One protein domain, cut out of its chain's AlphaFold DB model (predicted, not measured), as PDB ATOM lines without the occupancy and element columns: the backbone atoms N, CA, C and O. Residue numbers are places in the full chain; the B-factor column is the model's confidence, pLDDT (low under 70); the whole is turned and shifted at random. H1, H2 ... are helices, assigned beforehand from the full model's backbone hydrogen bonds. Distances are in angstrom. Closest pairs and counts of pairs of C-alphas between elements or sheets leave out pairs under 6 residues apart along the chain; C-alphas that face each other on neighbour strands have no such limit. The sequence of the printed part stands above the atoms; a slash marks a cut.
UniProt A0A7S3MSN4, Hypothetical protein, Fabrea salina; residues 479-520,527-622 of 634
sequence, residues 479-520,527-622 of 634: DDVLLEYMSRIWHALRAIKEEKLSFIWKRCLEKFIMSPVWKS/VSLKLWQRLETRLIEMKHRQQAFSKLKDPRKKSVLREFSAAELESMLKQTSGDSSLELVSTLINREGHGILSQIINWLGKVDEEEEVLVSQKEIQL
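What this domain is: This is residues 479 to 520 and 527 to 622 of the 634 residues of the protein "Hypothetical protein" of Fabrea salina (UniProt A0A7S3MSN4). H1 forms the core of a helical body: the longest helix, H3, runs side by side with it the opposite way, and H4, H5, H7 and H8 pack round its other sides. H2 and H6 make a second side-by-side pair running opposite ways, with H2 also packed on H3, while residues 547 to 556 stick out. The 138 printed residues include eight named helices, H1 to H8 in chain order, and no named strand: the class is all helix. The whole is compact, with a radius of gyration of the C-alphas of 14.9 A, and spans 48 by 34 by 28 A.

How they stand to each other: Start at H3, residues 531 to 549; it touches the hub H1, residues 479 to 495, at a shallow tilt of 23 degrees, opposite ways, with the C-alphas of Leu 493 and Trp 532 closest at 5.8 A. With residues 481 to 485 alone, H1 touches H5, residues 566 to 574, at a steep tilt of 40 degrees, closest at C-alphas 481 and 569, 6.4 A. H1 touches H4, residues 556 to 563, with residues 480 to 484 alone, closest at C-alphas 484 and 561, 7.0 A. Farther along H1, residues 485 to 492 touch H7, residues 596 to 607, closest at C-alphas 489 and 597, 5.8 A. Residues 488 to 492 touch H8, residues 617 to 622, closest at C-alphas 488 and 620, 6.5 A. H2, residues 503 to 513, touches H6, residues 579 to 588, at a shallow tilt of 21 degrees, opposite ways, closest at C-alphas 508 and 587, 5.5 A. H2 also touches H3, closest at C-alphas 513 and 535, 6.3 A. H3 and H7 are apart. Each O i to N i+4 pair is within hydrogen-bond range in H2, H3, H5 and H7; the counts are 12 of 13 in H1, 3 of 4 in H4, 3 of 6 in H6 and 1 of 2 in H8.

Where its parts are: Find C-alpha 531 at (48.275, 26.162, 6.981); from there H3 runs 27.9 A to C-alpha 549. H1 begins at C-alpha 479, (60.286, 8.685, 10.691), and runs 24.6 A. H7 measures 16.4 A, H2 15.3 A and H6 14.8 A. H8 ends at C-alpha 622, (45.041, 6.216, -2.673).

The domain as a whole: Look for the farthest C-alphas at Lys 551 and Glu 610, 48.4 A apart. Residues 521 to 526 are not printed, and C-alphas 520 and 527 stand 13.9 A apart across this cut. Of the links printed whole, none is long. The mean pLDDT of the printed part is 72.8, with residues 546 to 556 and 604 to 622 among those under 70.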
ATOM      1  N   ASP A 479      60.355   7.576  11.641       78.44
ATOM      2  CA  ASP A 479      60.286   8.685  10.691       78.44
ATOM      3  C   ASP A 479      59.562   8.290   9.397       78.44
ATOM      4  O   ASP A 479      58.868   9.123   8.815       78.44
ATOM      5  N   ASP A 480      59.648   7.018   8.977       80.75
ATOM      6  CA  ASP A 480      58.860   6.506   7.849       80.75
ATOM      7  C   ASP A 480      57.349   6.574   8.174       80.75
ATOM      8  O   ASP A 480      56.556   7.028   7.348       80.75
ATOM      9  N   VAL A 481      56.961   6.186   9.398       84.31
ATOM     10  CA  VAL A 481      55.568   6.254   9.884       84.31
ATOM     11  C   VAL A 481      55.102   7.707  10.019       84.31
ATOM     12  O   VAL A 481      54.001   8.042   9.582       84.31
ATOM     13  N   LEU A 482      55.931   8.588  10.591       86.44
ATOM     14  CA  LEU A 482      55.586   9.998  10.803       86.44
ATOM     15  C   LEU A 482      55.423  10.737   9.476       86.44
ATOM     16  O   LEU A 482      54.504  11.544   9.331       86.44
ATOM     17  N   LEU A 483      56.273  10.440   8.494       86.56
ATOM     18  CA  LEU A 483      56.180  11.027   7.164       86.56
ATOM     19  C   LEU A 483      54.888  10.608   6.446       86.56
ATOM     20  O   LEU A 483      54.214  11.466   5.876       86.56
ATOM     21  N   GLU A 484      54.519   9.323   6.494       87.25
ATOM     22  CA  GLU A 484      53.251   8.834   5.929       87.25
ATOM     23  C   GLU A 484      52.048   9.485   6.629       87.25
ATOM     24  O   GLU A 484      51.140  10.002   5.974       87.25
ATOM     25  N   TYR A 485      52.073   9.530   7.963       90.00
ATOM     26  CA  TYR A 485      51.027  10.142   8.778       90.00
ATOM     27  C   TYR A 485      50.802  11.618   8.424       90.00
ATOM     28  O   TYR A 485      49.677  12.038   8.137       90.00
ATOM     29  N   MET A 486      51.880  12.406   8.371       89.56
ATOM     30  CA  MET A 486      51.807  13.829   8.040       89.56
ATOM     31  C   MET A 486      51.441  14.080   6.578       89.56
ATOM     32  O   MET A 486      50.749  15.057   6.289       89.56
ATOM     33  N   SER A 487      51.828  13.190   5.657       85.81
ATOM     34  CA  SER A 487      51.412  13.270   4.255       85.81
ATOM     35  C   SER A 487      49.890  13.166   4.129       85.81
ATOM     36  O   SER A 487      49.278  13.965   3.421       85.81
ATOM     37  N   ARG A 488      49.251  12.238   4.855       88.25
ATOM     38  CA  ARG A 488      47.784  12.076   4.833       88.25
ATOM     39  C   ARG A 488      47.053  13.274   5.432       88.25
ATOM     40  O   ARG A 488      46.037  13.701   4.886       88.25
ATOM     41  N   ILE A 489      47.593  13.856   6.504       88.19
ATOM     42  CA  ILE A 489      47.069  15.109   7.065       88.19
ATOM     43  C   ILE A 489      47.161  16.227   6.025       88.19
ATOM     44  O   ILE A 489      46.175  16.915   5.787       88.19
ATOM     45  N   TRP A 490      48.311  16.391   5.373       88.69
ATOM     46  CA  TRP A 490      48.490  17.416   4.346       88.69
ATOM     47  C   TRP A 490      47.504  17.267   3.179       88.69
ATOM     48  O   TRP A 490      46.883  18.255   2.785       88.69
ATOM     49  N   HIS A 491      47.285  16.044   2.684       81.31
ATOM     50  CA  HIS A 491      46.273  15.783   1.655       81.31
ATOM     51  C   HIS A 491      44.867  16.177   2.123       81.31
ATOM     52  O   HIS A 491      44.154  16.868   1.396       81.31
ATOM     53  N   ALA A 492      44.489  15.816   3.353       81.62
ATOM     54  CA  ALA A 492      43.191  16.189   3.905       81.62
ATOM     55  C   ALA A 492      43.037  17.715   4.059       81.62
ATOM     56  O   ALA A 492      41.996  18.269   3.725       81.62
ATOM     57  N   LEU A 493      44.081  18.429   4.490       81.31
ATOM     58  CA  LEU A 493      44.033  19.888   4.647       81.31
ATOM     59  C   LEU A 493      43.916  20.644   3.318       81.31
ATOM     60  O   LEU A 493      43.384  21.749   3.306       81.31
ATOM     61  N   ARG A 494      44.390  20.079   2.201       80.94
ATOM     62  CA  ARG A 494      44.208  20.682   0.865       80.94
ATOM     63  C   ARG A 494      42.768  20.610   0.373       80.94
ATOM     64  O   ARG A 494      42.359  21.453  -0.421       80.94
ATOM     65  N   ALA A 495      42.029  19.612   0.840       72.31
ATOM     66  CA  ALA A 495      40.631  19.406   0.500       72.31
ATOM     67  C   ALA A 495      39.668  20.236   1.363       72.31
ATOM     68  O   ALA A 495      38.536  20.492   0.961       72.31
ATOM     69  N   ILE A 496      40.105  20.665   2.550       77.31
ATOM     70  CA  ILE A 496      39.253  21.341   3.529       77.31
ATOM     71  C   ILE A 496      39.509  22.848   3.490       77.31
ATOM     72  O   ILE A 496      40.645  23.306   3.624       77.31
ATOM     73  N   LYS A 497      38.444  23.649   3.367       74.69
ATOM     74  CA  LYS A 497      38.549  25.104   3.542       74.69
ATOM     75  C   LYS A 497      39.009  25.429   4.963       74.69
ATOM     76  O   LYS A 497      38.483  24.888   5.935       74.69
ATOM     77  N   GLU A 498      39.973  26.332   5.093       75.12
ATOM     78  CA  GLU A 498      40.666  26.591   6.356       75.12
ATOM     79  C   GLU A 498      39.718  27.069   7.467       75.12
ATOM     80  O   GLU A 498      39.914  26.727   8.633       75.12
ATOM     81  N   GLU A 499      38.641  27.784   7.138       77.50
ATOM     82  CA  GLU A 499      37.590  28.178   8.083       77.50
ATOM     83  C   GLU A 499      36.840  26.998   8.726       77.50
ATOM     84  O   GLU A 499      36.389  27.131   9.862       77.50
ATOM     85  N   LYS A 500      36.753  25.837   8.061       77.94
ATOM     86  CA  LYS A 500      36.063  24.644   8.586       77.94
ATOM     87  C   LYS A 500      36.943  23.773   9.488       77.94
ATOM     88  O   LYS A 500      36.441  22.865  10.146       77.94
ATOM     89  N   LEU A 501      38.248  24.039   9.553       79.69
ATOM     90  CA  LEU A 501      39.156  23.275  10.406       79.69
ATOM     91  C   LEU A 501      38.926  23.590  11.888       79.69
ATOM     92  O   LEU A 501      38.929  24.752  12.302       79.69
ATOM     93  N   SER A 502      38.825  22.537  12.704       82.94
ATOM     94  CA  SER A 502      38.747  22.657  14.161       82.94
ATOM     95  C   SER A 502      39.909  23.482  14.718       82.94
ATOM     96  O   SER A 502      41.075  23.269  14.370       82.94
ATOM     97  N   PHE A 503      39.599  24.378  15.657       79.94
ATOM     98  CA  PHE A 503      40.593  25.177  16.379       79.94
ATOM     99  C   PHE A 503      41.689  24.311  17.020       79.94
ATOM    100  O   PHE A 503      42.858  24.695  17.050       79.94
ATOM    101  N   ILE A 504      41.327  23.114  17.497       79.88
ATOM    102  CA  ILE A 504      42.266  22.177  18.124       79.88
ATOM    103  C   ILE A 504      43.270  21.652  17.091       79.88
ATOM    104  O   ILE A 504      44.468  21.649  17.366       79.88
ATOM    105  N   TRP A 505      42.808  21.273  15.895       86.94
ATOM    106  CA  TRP A 505      43.687  20.787  14.827       86.94
ATOM    107  C   TRP A 505      44.644  21.875  14.368       86.94
ATOM    108  O   TRP A 505      45.845  21.627  14.303       86.94
ATOM    109  N   LYS A 506      44.134  23.096  14.146       84.38
ATOM    110  CA  LYS A 506      44.966  24.255  13.793       84.38
ATOM    111  C   LYS A 506      46.064  24.466  14.826       84.38
ATOM    112  O   LYS A 506      47.235  24.499  14.477       84.38
ATOM    113  N   ARG A 507      45.708  24.516  16.112       82.69
ATOM    114  CA  ARG A 507      46.673  24.738  17.196       82.69
ATOM    115  C   ARG A 507      47.739  23.642  17.276       82.69
ATOM    116  O   ARG A 507      48.896  23.945  17.558       82.69
ATOM    117  N   CYS A 508      47.365  22.383  17.080       85.94
ATOM    118  CA  CYS A 508      48.312  21.273  17.096       85.94
ATOM    119  C   CYS A 508      49.254  21.288  15.887       85.94
ATOM    120  O   CYS A 508      50.460  21.128  16.056       85.94
ATOM    121  N   LEU A 509      48.722  21.534  14.689       88.38
ATOM    122  CA  LEU A 509      49.517  21.634  13.466       88.38
ATOM    123  C   LEU A 509      50.446  22.849  13.497       88.38
ATOM    124  O   LEU A 509      51.597  22.738  13.102       88.38
ATOM    125  N   GLU A 510      50.003  23.974  14.055       86.50
ATOM    126  CA  GLU A 510      50.858  25.143  14.286       86.50
ATOM    127  C   GLU A 510      52.016  24.826  15.233       86.50
ATOM    128  O   GLU A 510      53.162  25.165  14.949       86.50
ATOM    129  N   LYS A 511      51.757  24.104  16.331       85.56
ATOM    130  CA  LYS A 511      52.828  23.636  17.223       85.56
ATOM    131  C   LYS A 511      53.807  22.701  16.517       85.56
ATOM    132  O   LYS A 511      55.003  22.802  16.768       85.56
ATOM    133  N   PHE A 512      53.309  21.815  15.654       88.81
ATOM    134  CA  PHE A 512      54.158  20.953  14.839       88.81
ATOM    135  C   PHE A 512      55.038  21.787  13.901       88.81
ATOM    136  O   PHE A 512      56.249  21.607  13.898       88.81
ATOM    137  N   ILE A 513      54.462  22.732  13.147       87.38
ATOM    138  CA  ILE A 513      55.184  23.545  12.151       87.38
ATOM    139  C   ILE A 513      56.207  24.478  12.812       87.38
ATOM    140  O   ILE A 513      57.284  24.676  12.259       87.38
ATOM    141  N   MET A 514      55.890  25.027  13.987       82.44
ATOM    142  CA  MET A 514      56.757  25.942  14.741       82.44
ATOM    143  C   MET A 514      57.730  25.226  15.692       82.44
ATOM    144  O   MET A 514      58.397  25.885  16.489       82.44
ATOM    145  N   SER A 515      57.801  23.890  15.659       83.56
ATOM    146  CA  SER A 515      58.703  23.135  16.532       83.56
ATOM    147  C   SER A 515      60.171  23.534  16.291       83.56
ATOM    148  O   SER A 515      60.588  23.662  15.136       83.56
ATOM    149  N   PRO A 516      60.990  23.668  17.352       76.69
ATOM    150  CA  PRO A 516      62.414  23.995  17.227       76.69
ATOM    151  C   PRO A 516      63.227  22.894  16.526       76.69
ATOM    152  O   PRO A 516      64.393  23.096  16.196       76.69
ATOM    153  N   VAL A 517      62.619  21.730  16.272       76.00
ATOM    154  CA  VAL A 517      63.221  20.610  15.543       76.00
ATOM    155  C   VAL A 517      63.493  20.956  14.068       76.00
ATOM    156  O   VAL A 517      64.314  20.285  13.435       76.00
ATOM    157  N   TRP A 518      62.850  21.981  13.498       79.81
ATOM    158  CA  TRP A 518      63.036  22.416  12.105       79.81
ATOM    159  C   TRP A 518      64.210  23.396  11.946       79.81
ATOM    160  O   TRP A 518      64.367  24.322  12.734       79.81
ATOM    161  N   LYS A 519      65.054  23.201  10.921       63.19
ATOM    162  CA  LYS A 519      66.307  23.967  10.733       63.19
ATOM    163  C   LYS A 519      66.096  25.312  10.037       63.19
ATOM    164  O   LYS A 519      66.897  26.222  10.229       63.19
ATOM    165  N   SER A 520      65.042  25.455   9.235       59.50
ATOM    166  CA  SER A 520      64.667  26.718   8.584       59.50
ATOM    167  C   SER A 520      63.851  27.594   9.541       59.50
ATOM    168  O   SER A 520      62.663  27.852   9.343       59.50
ATOM    169  N   VAL A 527      54.184  33.644   7.595       58.88
ATOM    170  CA  VAL A 527      52.915  34.126   8.190       58.88
ATOM    171  C   VAL A 527      51.813  34.373   7.147       58.88
ATOM    172  O   VAL A 527      50.633  34.301   7.475       58.88
ATOM    173  N   SER A 528      52.167  34.625   5.881       60.56
ATOM    174  CA  SER A 528      51.201  34.879   4.801       60.56
ATOM    175  C   SER A 528      50.719  33.623   4.059       60.56
ATOM    176  O   SER A 528      49.896  33.739   3.151       60.56
ATOM    177  N   LEU A 529      51.240  32.435   4.385       77.12
ATOM    178  CA  LEU A 529      50.895  31.175   3.718       77.12
ATOM    179  C   LEU A 529      49.762  30.440   4.448       77.12
ATOM    180  O   LEU A 529      49.680  30.464   5.676       77.12
ATOM    181  N   LYS A 530      48.920  29.721   3.694       81.12
ATOM    182  CA  LYS A 530      47.874  28.857   4.267       81.12
ATOM    183  C   LYS A 530      48.496  27.718   5.076       81.12
ATOM    184  O   LYS A 530      49.586  27.241   4.746       81.12
ATOM    185  N   LEU A 531      47.775  27.211   6.079       83.56
ATOM    186  CA  LEU A 531      48.275  26.162   6.981       83.56
ATOM    187  C   LEU A 531      48.842  24.929   6.247       83.56
ATOM    188  O   LEU A 531      49.891  24.409   6.628       83.56
ATOM    189  N   TRP A 532      48.196  24.477   5.165       83.44
ATOM    190  CA  TRP A 532      48.670  23.323   4.390       83.44
ATOM    191  C   TRP A 532      49.974  23.602   3.623       83.44
ATOM    192  O   TRP A 532      50.783  22.692   3.477       83.44
ATOM    193  N   GLN A 533      50.214  24.844   3.180       82.56
ATOM    194  CA  GLN A 533      51.442  25.237   2.472       82.56
ATOM    195  C   GLN A 533      52.634  25.254   3.431       82.56
ATOM    196  O   GLN A 533      53.709  24.763   3.109       82.56
ATOM    197  N   ARG A 534      52.423  25.747   4.655       86.06
ATOM    198  CA  ARG A 534      53.445  25.726   5.713       86.06
ATOM    199  C   ARG A 534      53.752  24.298   6.165       86.06
ATOM    200  O   ARG A 534      54.903  23.957   6.425       86.06
ATOM    201  N   LEU A 535      52.734  23.435   6.211       87.81
ATOM    202  CA  LEU A 535      52.934  22.013   6.481       87.81
ATOM    203  C   LEU A 535      53.713  21.308   5.355       87.81
ATOM    204  O   LEU A 535      54.538  20.437   5.635       87.81
ATOM    205  N   GLU A 536      53.492  21.700   4.099       85.06
ATOM    206  CA  GLU A 536      54.233  21.188   2.938       85.06
ATOM    207  C   GLU A 536      55.738  21.445   3.063       85.06
ATOM    208  O   GLU A 536      56.537  20.531   2.854       85.06
ATOM    209  N   THR A 537      56.128  22.646   3.500       83.62
ATOM    210  CA  THR A 537      57.530  23.005   3.758       83.62
ATOM    211  C   THR A 537      58.187  22.043   4.750       83.62
ATOM    212  O   THR A 537      59.305  21.577   4.519       83.62
ATOM    213  N   ARG A 538      57.476  21.666   5.824       86.44
ATOM    214  CA  ARG A 538      57.985  20.711   6.826       86.44
ATOM    215  C   ARG A 538      58.057  19.285   6.286       86.44
ATOM    216  O   ARG A 538      59.035  18.589   6.546       86.44
ATOM    217  N   LEU A 539      57.093  18.863   5.468       83.69
ATOM    218  CA  LEU A 539      57.137  17.563   4.788       83.69
ATOM    219  C   LEU A 539      58.317  17.444   3.813       83.69
ATOM    220  O   LEU A 539      58.936  16.382   3.728       83.69
ATOM    221  N   ILE A 540      58.642  18.516   3.089       79.94
ATOM    222  CA  ILE A 540      59.819  18.575   2.210       79.94
ATOM    223  C   ILE A 540      61.098  18.436   3.045       79.94
ATOM    224  O   ILE A 540      61.949  17.599   2.738       79.94
ATOM    225  N   GLU A 541      61.204  19.166   4.158       81.81
ATOM    226  CA  GLU A 541      62.352  19.081   5.066       81.81
ATOM    227  C   GLU A 541      62.527  17.671   5.663       81.81
ATOM    228  O   GLU A 541      63.641  17.138   5.678       81.81
ATOM    229  N   MET A 542      61.435  17.020   6.086       82.00
ATOM    230  CA  MET A 542      61.452  15.625   6.551       82.00
ATOM    231  C   MET A 542      61.971  14.667   5.475       82.00
ATOM    232  O   MET A 542      62.804  13.807   5.764       82.00
ATOM    233  N   LYS A 543      61.522  14.827   4.223       76.56
ATOM    234  CA  LYS A 543      61.975  13.998   3.095       76.56
ATOM    235  C   LYS A 543      63.465  14.186   2.817       76.56
ATOM    236  O   LYS A 543      64.159  13.193   2.613       76.56
ATOM    237  N   HIS A 544      63.976  15.418   2.850       75.44
ATOM    238  CA  HIS A 544      65.410  15.672   2.670       75.44
ATOM    239  C   HIS A 544      66.253  15.059   3.794       75.44
ATOM    240  O   HIS A 544      67.285  14.446   3.516       75.44
ATOM    241  N   ARG A 545      65.797  15.139   5.055       71.88
ATOM    242  CA  ARG A 545      66.460  14.459   6.185       71.88
ATOM    243  C   ARG A 545      66.492  12.946   5.978       71.88
ATOM    244  O   ARG A 545      67.552  12.341   6.076       71.88
ATOM    245  N   GLN A 546      65.367  12.340   5.606       69.62
ATOM    246  CA  GLN A 546      65.290  10.902   5.337       69.62
ATOM    247  C   GLN A 546      66.231  10.470   4.193       69.62
ATOM    248  O   GLN A 546      66.870   9.421   4.275       69.62
ATOM    249  N   GLN A 547      66.361  11.290   3.143       64.25
ATOM    250  CA  GLN A 547      67.260  11.028   2.014       64.25
ATOM    251  C   GLN A 547      68.748  11.130   2.386       64.25
ATOM    252  O   GLN A 547      69.545  10.361   1.857       64.25
ATOM    253  N   ALA A 548      69.121  12.016   3.314       60.50
ATOM    254  CA  ALA A 548      70.506  12.169   3.768       60.50
ATOM    255  C   ALA A 548      70.995  11.005   4.657       60.50
ATOM    256  O   ALA A 548      72.188  10.707   4.676       60.50
ATOM    257  N   PHE A 549      70.087  10.332   5.379       55.47
ATOM    258  CA  PHE A 549      70.424   9.267   6.338       55.47
ATOM    259  C   PHE A 549      70.294   7.835   5.782       55.47
ATOM    260  O   PHE A 549      70.845   6.898   6.360       55.47
ATOM    261  N   SER A 550      69.606   7.633   4.655       54.59
ATOM    262  CA  SER A 550      69.313   6.301   4.110       54.59
ATOM    263  C   SER A 550      70.124   5.990   2.842       54.59
ATOM    264  O   SER A 550      69.725   6.373   1.744       54.59
ATOM    265  N   LYS A 551      71.201   5.194   2.957       44.81
ATOM    266  CA  LYS A 551      71.979   4.678   1.801       44.81
ATOM    267  C   LYS A 551      71.243   3.631   0.935       44.81
ATOM    268  O   LYS A 551      71.766   3.245  -0.102       44.81
ATOM    269  N   LEU A 552      70.038   3.184   1.308       48.72
ATOM    270  CA  LEU A 552      69.238   2.194   0.567       48.72
ATOM    271  C   LEU A 552      67.750   2.588   0.586       48.72
ATOM    272  O   LEU A 552      67.069   2.411   1.595       48.72
ATOM    273  N   LYS A 553      67.220   3.117  -0.526       56.91
ATOM    274  CA  LYS A 553      65.767   3.303  -0.703       56.91
ATOM    275  C   LYS A 553      65.133   1.935  -0.972       56.91
ATOM    276  O   LYS A 553      65.266   1.424  -2.077       56.91
ATOM    277  N   ASP A 554      64.430   1.358   0.003       64.12
ATOM    278  CA  ASP A 554      63.547   0.213  -0.261       64.12
ATOM    279  C   ASP A 554      62.176   0.737  -0.736       64.12
ATOM    280  O   ASP A 554      61.417   1.282   0.077       64.12
ATOM    281  N   PRO A 555      61.835   0.617  -2.037       61.66
ATOM    282  CA  PRO A 555      60.590   1.153  -2.587       61.66
ATOM    283  C   PRO A 555      59.342   0.487  -1.987       61.66
ATOM    284  O   PRO A 555      58.258   1.072  -2.029       61.66
ATOM    285  N   ARG A 556      59.484  -0.693  -1.366       68.62
ATOM    286  CA  ARG A 556      58.376  -1.444  -0.762       68.62
ATOM    287  C   ARG A 556      57.865  -0.806   0.529       68.62
ATOM    288  O   ARG A 556      56.695  -0.988   0.849       68.62
ATOM    289  N   LYS A 557      58.677   0.005   1.227       74.19
ATOM    290  CA  LYS A 557      58.275   0.692   2.476       74.19
ATOM    291  C   LYS A 557      56.982   1.489   2.322       74.19
ATOM    292  O   LYS A 557      56.114   1.426   3.183       74.19
ATOM    293  N   LYS A 558      56.844   2.213   1.206       68.44
ATOM    294  CA  LYS A 558      55.661   3.040   0.930       68.44
ATOM    295  C   LYS A 558      54.412   2.200   0.685       68.44
ATOM    296  O   LYS A 558      53.341   2.578   1.139       68.44
ATOM    297  N   SER A 559      54.549   1.079  -0.026       68.88
ATOM    298  CA  SER A 559      53.428   0.164  -0.271       68.88
ATOM    299  C   SER A 559      52.905  -0.405   1.042       68.88
ATOM    300  O   SER A 559      51.709  -0.361   1.282       68.88
ATOM    301  N   VAL A 560      53.811  -0.847   1.920       74.62
ATOM    302  CA  VAL A 560      53.449  -1.411   3.227       74.62
ATOM    303  C   VAL A 560      52.813  -0.350   4.129       74.62
ATOM    304  O   VAL A 560      51.796  -0.602   4.761       74.62
ATOM    305  N   LEU A 561      53.363   0.868   4.167       74.31
ATOM    306  CA  LEU A 561      52.822   1.938   5.010       74.31
ATOM    307  C   LEU A 561      51.420   2.407   4.594       74.31
ATOM    308  O   LEU A 561      50.637   2.834   5.444       74.31
ATOM    309  N   ARG A 562      51.085   2.303   3.303       73.88
ATOM    310  CA  ARG A 562      49.758   2.648   2.772       73.88
ATOM    311  C   ARG A 562      48.652   1.716   3.251       73.88
ATOM    312  O   ARG A 562      47.516   2.165   3.360       73.88
ATOM    313  N   GLU A 563      48.980   0.468   3.573       72.50
ATOM    314  CA  GLU A 563      48.004  -0.525   4.035       72.50
ATOM    315  C   GLU A 563      47.498  -0.241   5.455       72.50
ATOM    316  O   GLU A 563      46.386  -0.636   5.795       72.50
ATOM    317  N   PHE A 564      48.260   0.502   6.264       75.06
ATOM    318  CA  PHE A 564      47.839   0.854   7.617       75.06
ATOM    319  C   PHE A 564      46.786   1.961   7.628       75.06
ATOM    320  O   PHE A 564      46.892   2.984   6.943       75.06
ATOM    321  N   SER A 565      45.786   1.791   8.484       79.88
ATOM    322  CA  SER A 565      44.800   2.807   8.836       79.88
ATOM    323  C   SER A 565      45.422   3.960   9.637       79.88
ATOM    324  O   SER A 565      46.520   3.859  10.188       79.88
ATOM    325  N   ALA A 566      44.702   5.081   9.745       78.31
ATOM    326  CA  ALA A 566      45.149   6.214  10.559       78.31
ATOM    327  C   ALA A 566      45.357   5.835  12.035       78.31
ATOM    328  O   ALA A 566      46.336   6.261  12.641       78.31
ATOM    329  N   ALA A 567      44.487   4.982  12.586       76.19
ATOM    330  CA  ALA A 567      44.593   4.512  13.964       76.19
ATOM    331  C   ALA A 567      45.829   3.621  14.184       76.19
ATOM    332  O   ALA A 567      46.486   3.715  15.222       76.19
ATOM    333  N   GLU A 568      46.179   2.787  13.202       79.00
ATOM    334  CA  GLU A 568      47.376   1.942  13.257       79.00
ATOM    335  C   GLU A 568      48.652   2.775  13.155       79.00
ATOM    336  O   GLU A 568      49.544   2.606  13.986       79.00
ATOM    337  N   LEU A 569      48.709   3.745  12.232       77.94
ATOM    338  CA  LEU A 569      49.826   4.691  12.151       77.94
ATOM    339  C   LEU A 569      49.999   5.467  13.469       77.94
ATOM    340  O   LEU A 569      51.115   5.613  13.958       77.94
ATOM    341  N   GLU A 570      48.908   5.905  14.103       86.50
ATOM    342  CA  GLU A 570      48.950   6.585  15.408       86.50
ATOM    343  C   GLU A 570      49.437   5.670  16.532       86.50
ATOM    344  O   GLU A 570      50.167   6.113  17.420       86.50
ATOM    345  N   SER A 571      49.057   4.393  16.507       79.56
ATOM    346  CA  SER A 571      49.563   3.398  17.452       79.56
ATOM    347  C   SER A 571      51.060   3.157  17.264       79.56
ATOM    348  O   SER A 571      51.795   3.097  18.249       79.56
ATOM    349  N   MET A 572      51.522   3.071  16.016       79.88
ATOM    350  CA  MET A 572      52.942   2.928  15.688       79.88
ATOM    351  C   MET A 572      53.742   4.158  16.140       79.88
ATOM    352  O   MET A 572      54.786   4.005  16.768       79.88
ATOM    353  N   LEU A 573      53.217   5.372  15.930       81.00
ATOM    354  CA  LEU A 573      53.869   6.613  16.365       81.00
ATOM    355  C   LEU A 573      54.019   6.721  17.886       81.00
ATOM    356  O   LEU A 573      55.041   7.211  18.366       81.00
ATOM    357  N   LYS A 574      53.049   6.225  18.662       78.00
ATOM    358  CA  LYS A 574      53.129   6.198  20.136       78.00
ATOM    359  C   LYS A 574      54.231   5.286  20.670       78.00
ATOM    360  O   LYS A 574      54.661   5.464  21.804       78.00
ATOM    361  N   GLN A 575      54.646   4.299  19.883       73.38
ATOM    362  CA  GLN A 575      55.665   3.321  20.264       73.38
ATOM    363  C   GLN A 575      57.069   3.723  19.788       73.38
ATOM    364  O   GLN A 575      58.037   3.010  20.050       73.38
ATOM    365  N   THR A 576      57.199   4.864  19.110       66.88
ATOM    366  CA  THR A 576      58.488   5.363  18.624       66.88
ATOM    367  C   THR A 576      59.359   5.868  19.774       66.88
ATOM    368  O   THR A 576      58.894   6.633  20.611       66.88
ATOM    369  N   SER A 577      60.636   5.482  19.794       51.72
ATOM    370  CA  SER A 577      61.572   5.746  20.900       51.72
ATOM    371  C   SER A 577      62.594   6.866  20.645       51.72
ATOM    372  O   SER A 577      63.464   7.083  21.483       51.72
ATOM    373  N   GLY A 578      62.531   7.568  19.507       57.81
ATOM    374  CA  GLY A 578      63.474   8.644  19.174       57.81
ATOM    375  C   GLY A 578      63.045  10.006  19.730       57.81
ATOM    376  O   GLY A 578      61.925  10.435  19.461       57.81
ATOM    377  N   ASP A 579      63.938  10.709  20.438       54.47
ATOM    378  CA  ASP A 579      63.645  11.982  21.130       54.47
ATOM    379  C   ASP A 579      63.082  13.081  20.209       54.47
ATOM    380  O   ASP A 579      62.097  13.734  20.555       54.47
ATOM    381  N   SER A 580      63.630  13.251  18.999       56.59
ATOM    382  CA  SER A 580      63.138  14.254  18.038       56.59
ATOM    383  C   SER A 580      61.762  13.908  17.460       56.59
ATOM    384  O   SER A 580      60.951  14.796  17.194       56.59
ATOM    385  N   SER A 581      61.474  12.618  17.275       62.69
ATOM    386  CA  SER A 581      60.182  12.143  16.776       62.69
ATOM    387  C   SER A 581      59.130  12.165  17.896       62.69
ATOM    388  O   SER A 581      57.978  12.488  17.629       62.69
ATOM    389  N   LEU A 582      59.514  11.919  19.155       66.19
ATOM    390  CA  LEU A 582      58.640  12.007  20.333       66.19
ATOM    391  C   LEU A 582      58.107  13.425  20.560       66.19
ATOM    392  O   LEU A 582      56.911  13.594  20.814       66.19
ATOM    393  N   GLU A 583      58.961  14.444  20.426       73.12
ATOM    394  CA  GLU A 583      58.542  15.843  20.556       73.12
ATOM    395  C   GLU A 583      57.477  16.196  19.508       73.12
ATOM    396  O   GLU A 583      56.395  16.675  19.860       73.12
ATOM    397  N   LEU A 584      57.721  15.867  18.236       78.75
ATOM    398  CA  LEU A 584      56.776  16.116  17.146       78.75
ATOM    399  C   LEU A 584      55.478  15.309  17.305       78.75
ATOM    400  O   LEU A 584      54.387  15.872  17.195       78.75
ATOM    401  N   VAL A 585      55.565  14.018  17.633       80.81
ATOM    402  CA  VAL A 585      54.400  13.137  17.837       80.81
ATOM    403  C   VAL A 585      53.513  13.635  18.981       80.81
ATOM    404  O   VAL A 585      52.286  13.595  18.866       80.81
ATOM    405  N   SER A 586      54.100  14.193  20.045       79.31
ATOM    406  CA  SER A 586      53.349  14.755  21.178       79.31
ATOM    407  C   SER A 586      52.463  15.954  20.802       79.31
ATOM    408  O   SER A 586      51.491  16.252  21.498       79.31
ATOM    409  N   THR A 587      52.769  16.637  19.691       82.25
ATOM    410  CA  THR A 587      51.940  17.737  19.174       82.25
ATOM    411  C   THR A 587      50.753  17.242  18.347       82.25
ATOM    412  O   THR A 587      49.736  17.934  18.268       82.25
ATOM    413  N   LEU A 588      50.861  16.038  17.773       82.31
ATOM    414  CA  LEU A 588      49.920  15.471  16.804       82.31
ATOM    415  C   LEU A 588      48.916  14.489  17.417       82.31
ATOM    416  O   LEU A 588      47.871  14.213  16.824       82.31
ATOM    417  N   ILE A 589      49.226  13.962  18.601       79.81
ATOM    418  CA  ILE A 589      48.383  13.029  19.344       79.81
ATOM    419  C   ILE A 589      47.948  13.706  20.638       79.81
ATOM    420  O   ILE A 589      48.773  14.123  21.450       79.81
ATOM    421  N   ASN A 590      46.636  13.846  20.836       65.19
ATOM    422  CA  ASN A 590      46.122  14.511  22.028       65.19
ATOM    423  C   ASN A 590      46.297  13.637  23.290       65.19
ATOM    424  O   ASN A 590      46.574  12.440  23.220       65.19
ATOM    425  N   ARG A 591      46.099  14.234  24.474       52.72
ATOM    426  CA  ARG A 591      46.249  13.545  25.774       52.72
ATOM    427  C   ARG A 591      45.283  12.370  25.978       52.72
ATOM    428  O   ARG A 591      45.532  11.538  26.841       52.72
ATOM    429  N   GLU A 592      44.209  12.307  25.193       54.06
ATOM    430  CA  GLU A 592      43.221  11.220  25.188       54.06
ATOM    431  C   GLU A 592      43.612  10.083  24.225       54.06
ATOM    432  O   GLU A 592      42.891   9.101  24.095       54.06
ATOM    433  N   GLY A 593      44.760  10.194  23.547       59.66
ATOM    434  CA  GLY A 593      45.277   9.175  22.641       59.66
ATOM    435  C   GLY A 593      44.657   9.191  21.243       59.66
ATOM    436  O   GLY A 593      44.978   8.306  20.453       59.66
ATOM    437  N   HIS A 594      43.829  10.176  20.907       69.19
ATOM    438  CA  HIS A 594      43.291  10.350  19.559       69.19
ATOM    439  C   HIS A 594      44.250  11.216  18.738       69.19
ATOM    440  O   HIS A 594      44.505  12.370  19.101       69.19
ATOM    441  N   GLY A 595      44.787  10.686  17.638       82.69
ATOM    442  CA  GLY A 595      45.575  11.502  16.724       82.69
ATOM    443  C   GLY A 595      44.698  12.336  15.794       82.69
ATOM    444  O   GLY A 595      43.515  12.060  15.567       82.69
ATOM    445  N   ILE A 596      45.280  13.426  15.305       86.00
ATOM    446  CA  ILE A 596      44.588  14.420  14.478       86.00
ATOM    447  C   ILE A 596      44.091  13.809  13.165       86.00
ATOM    448  O   ILE A 596      42.993  14.142  12.732       86.00
ATOM    449  N   LEU A 597      44.839  12.888  12.553       84.94
ATOM    450  CA  LEU A 597      44.433  12.242  11.304       84.94
ATOM    451  C   LEU A 597      43.158  11.407  11.476       84.94
ATOM    452  O   LEU A 597      42.235  11.551  10.677       84.94
ATOM    453  N   SER A 598      43.067  10.588  12.530       84.62
ATOM    454  CA  SER A 598      41.843   9.831  12.833       84.62
ATOM    455  C   SER A 598      40.640  10.756  13.055       84.62
ATOM    456  O   SER A 598      39.529  10.454  12.619       84.62
ATOM    457  N   GLN A 599      40.852  11.915  13.689       85.06
ATOM    458  CA  GLN A 599      39.796  12.912  13.895       85.06
ATOM    459  C   GLN A 599      39.357  13.581  12.589       85.06
ATOM    460  O   GLN A 599      38.157  13.742  12.375       85.06
ATOM    461  N   ILE A 600      40.305  13.945  11.719       82.12
ATOM    462  CA  ILE A 600      40.012  14.550  10.414       82.12
ATOM    463  C   ILE A 600      39.235  13.567   9.532       82.12
ATOM    464  O   ILE A 600      38.226  13.952   8.950       82.12
ATOM    465  N   ILE A 601      39.642  12.294   9.475       80.25
ATOM    466  CA  ILE A 601      38.959  11.268   8.666       80.25
ATOM    467  C   ILE A 601      37.534  11.011   9.172       80.25
ATOM    468  O   ILE A 601      36.604  10.917   8.372       80.25
ATOM    469  N   ASN A 602      37.345  10.927  10.493       78.62
ATOM    470  CA  ASN A 602      36.019  10.752  11.089       78.62
ATOM    471  C   ASN A 602      35.118  11.970  10.830       78.62
ATOM    472  O   ASN A 602      33.932  11.823  10.564       78.62
ATOM    473  N   TRP A 603      35.677  13.181  10.876       80.56
ATOM    474  CA  TRP A 603      34.933  14.390  10.539       80.56
ATOM    475  C   TRP A 603      34.556  14.442   9.057       80.56
ATOM    476  O   TRP A 603      33.396  14.690   8.758       80.56
ATOM    477  N   LEU A 604      35.483  14.137   8.143       69.69
ATOM    478  CA  LEU A 604      35.195  14.077   6.706       69.69
ATOM    479  C   LEU A 604      34.079  13.074   6.392       69.69
ATOM    480  O   LEU A 604      33.161  13.406   5.654       69.69
ATOM    481  N   GLY A 605      34.090  11.904   7.043       65.88
ATOM    482  CA  GLY A 605      33.023  10.910   6.897       65.88
ATOM    483  C   GLY A 605      31.644  11.361   7.399       65.88
ATOM    484  O   GLY A 605      30.656  10.736   7.046       65.88
ATOM    485  N   LYS A 606      31.569  12.425   8.209       66.12
ATOM    486  CA  LYS A 606      30.307  13.028   8.674       66.12
ATOM    487  C   LYS A 606      29.867  14.225   7.831       66.12
ATOM    488  O   LYS A 606      28.695  14.563   7.843       66.12
ATOM    489  N   VAL A 607      30.798  14.888   7.142       58.22
ATOM    490  CA  VAL A 607      30.505  16.054   6.290       58.22
ATOM    491  C   VAL A 607      29.885  15.627   4.957       58.22
ATOM    492  O   VAL A 607      28.993  16.321   4.480       58.22
ATOM    493  N   ASP A 608      30.274  14.463   4.422       51.59
ATOM    494  CA  ASP A 608      29.669  13.842   3.227       51.59
ATOM    495  C   ASP A 608      28.148  13.595   3.362       51.59
ATOM    496  O   ASP A 608      27.454  13.454   2.358       51.59
ATOM    497  N   GLU A 609      27.604  13.552   4.588       50.34
ATOM    498  CA  GLU A 609      26.163  13.379   4.833       50.34
ATOM    499  C   GLU A 609      25.366  14.705   4.785       50.34
ATOM    500  O   GLU A 609      24.139  14.657   4.690       50.34
ATOM    501  N   GLU A 610      26.018  15.882   4.814       49.59
ATOM    502  CA  GLU A 610      25.336  17.193   4.920       49.59
ATOM    503  C   GLU A 610      25.747  18.254   3.868       49.59
ATOM    504  O   GLU A 610      24.963  19.163   3.600       49.59
ATOM    505  N   GLU A 611      26.909  18.156   3.210       49.47
ATOM    506  CA  GLU A 611      27.305  19.023   2.081       49.47
ATOM    507  C   GLU A 611      28.141  18.222   1.062       49.47
ATOM    508  O   GLU A 611      29.017  17.463   1.469       49.47
ATOM    509  N   GLU A 612      27.933  18.420  -0.253       44.47
ATOM    510  CA  GLU A 612      28.784  17.851  -1.321       44.47
ATOM    511  C   GLU A 612      30.234  18.376  -1.212       44.47
ATOM    512  O   GLU A 612      30.649  19.316  -1.896       44.47
ATOM    513  N   VAL A 613      31.031  17.768  -0.338       48.19
ATOM    514  CA  VAL A 613      32.487  17.898  -0.308       48.19
ATOM    515  C   VAL A 613      33.049  16.633  -0.938       48.19
ATOM    516  O   VAL A 613      33.255  15.632  -0.271       48.19
ATOM    517  N   LEU A 614      33.312  16.687  -2.245       46.72
ATOM    518  CA  LEU A 614      33.940  15.608  -3.013       46.72
ATOM    519  C   LEU A 614      35.371  15.322  -2.524       46.72
ATOM    520  O   LEU A 614      36.327  15.786  -3.140       46.72
ATOM    521  N   VAL A 615      35.530  14.558  -1.441       49.41
ATOM    522  CA  VAL A 615      36.721  13.730  -1.199       49.41
ATOM    523  C   VAL A 615      36.302  12.458  -0.480       49.41
ATOM    524  O   VAL A 615      36.091  12.441   0.732       49.41
ATOM    525  N   SER A 616      36.263  11.356  -1.223       49.59
ATOM    526  CA  SER A 616      35.972  10.052  -0.631       49.59
ATOM    527  C   SER A 616      37.125   9.603   0.281       49.59
ATOM    528  O   SER A 616      38.304   9.791  -0.033       49.59
ATOM    529  N   GLN A 617      36.820   8.923   1.393       47.72
ATOM    530  CA  GLN A 617      37.834   8.331   2.290       47.72
ATOM    531  C   GLN A 617      38.852   7.431   1.553       47.72
ATOM    532  O   GLN A 617      39.999   7.304   1.989       47.72
ATOM    533  N   LYS A 618      38.459   6.850   0.409       44.12
ATOM    534  CA  LYS A 618      39.338   6.080  -0.483       44.12
ATOM    535  C   LYS A 618      40.393   6.942  -1.182       44.12
ATOM    536  O   LYS A 618      41.518   6.483  -1.340       44.12
ATOM    537  N   GLU A 619      40.090   8.180  -1.565       48.25
ATOM    538  CA  GLU A 619      41.051   9.070  -2.239       48.25
ATOM    539  C   GLU A 619      42.168   9.544  -1.301       48.25
ATOM    540  O   GLU A 619      43.320   9.640  -1.722       48.25
ATOM    541  N   ILE A 620      41.872   9.733  -0.011       52.97
ATOM    542  CA  ILE A 620      42.867  10.093   1.019       52.97
ATOM    543  C   ILE A 620      43.862   8.944   1.263       52.97
ATOM    544  O   ILE A 620      45.018   9.188   1.608       52.97
ATOM    545  N   GLN A 621      43.434   7.695   1.049       46.41
ATOM    546  CA  GLN A 621      44.295   6.509   1.122       46.41
ATOM    547  C   GLN A 621      45.047   6.206  -0.191       46.41
ATOM    548  O   GLN A 621      46.075   5.530  -0.145       46.41
ATOM    549  N   LEU A 622      44.575   6.684  -1.353       43.84
ATOM    550  CA  LEU A 622      45.041   6.216  -2.673       43.84
ATOM    551  C   LEU A 622      45.840   7.228  -3.522       43.84
ATOM    552  O   LEU A 622      46.384   6.830  -4.554       43.84
TER     553      LEU A 622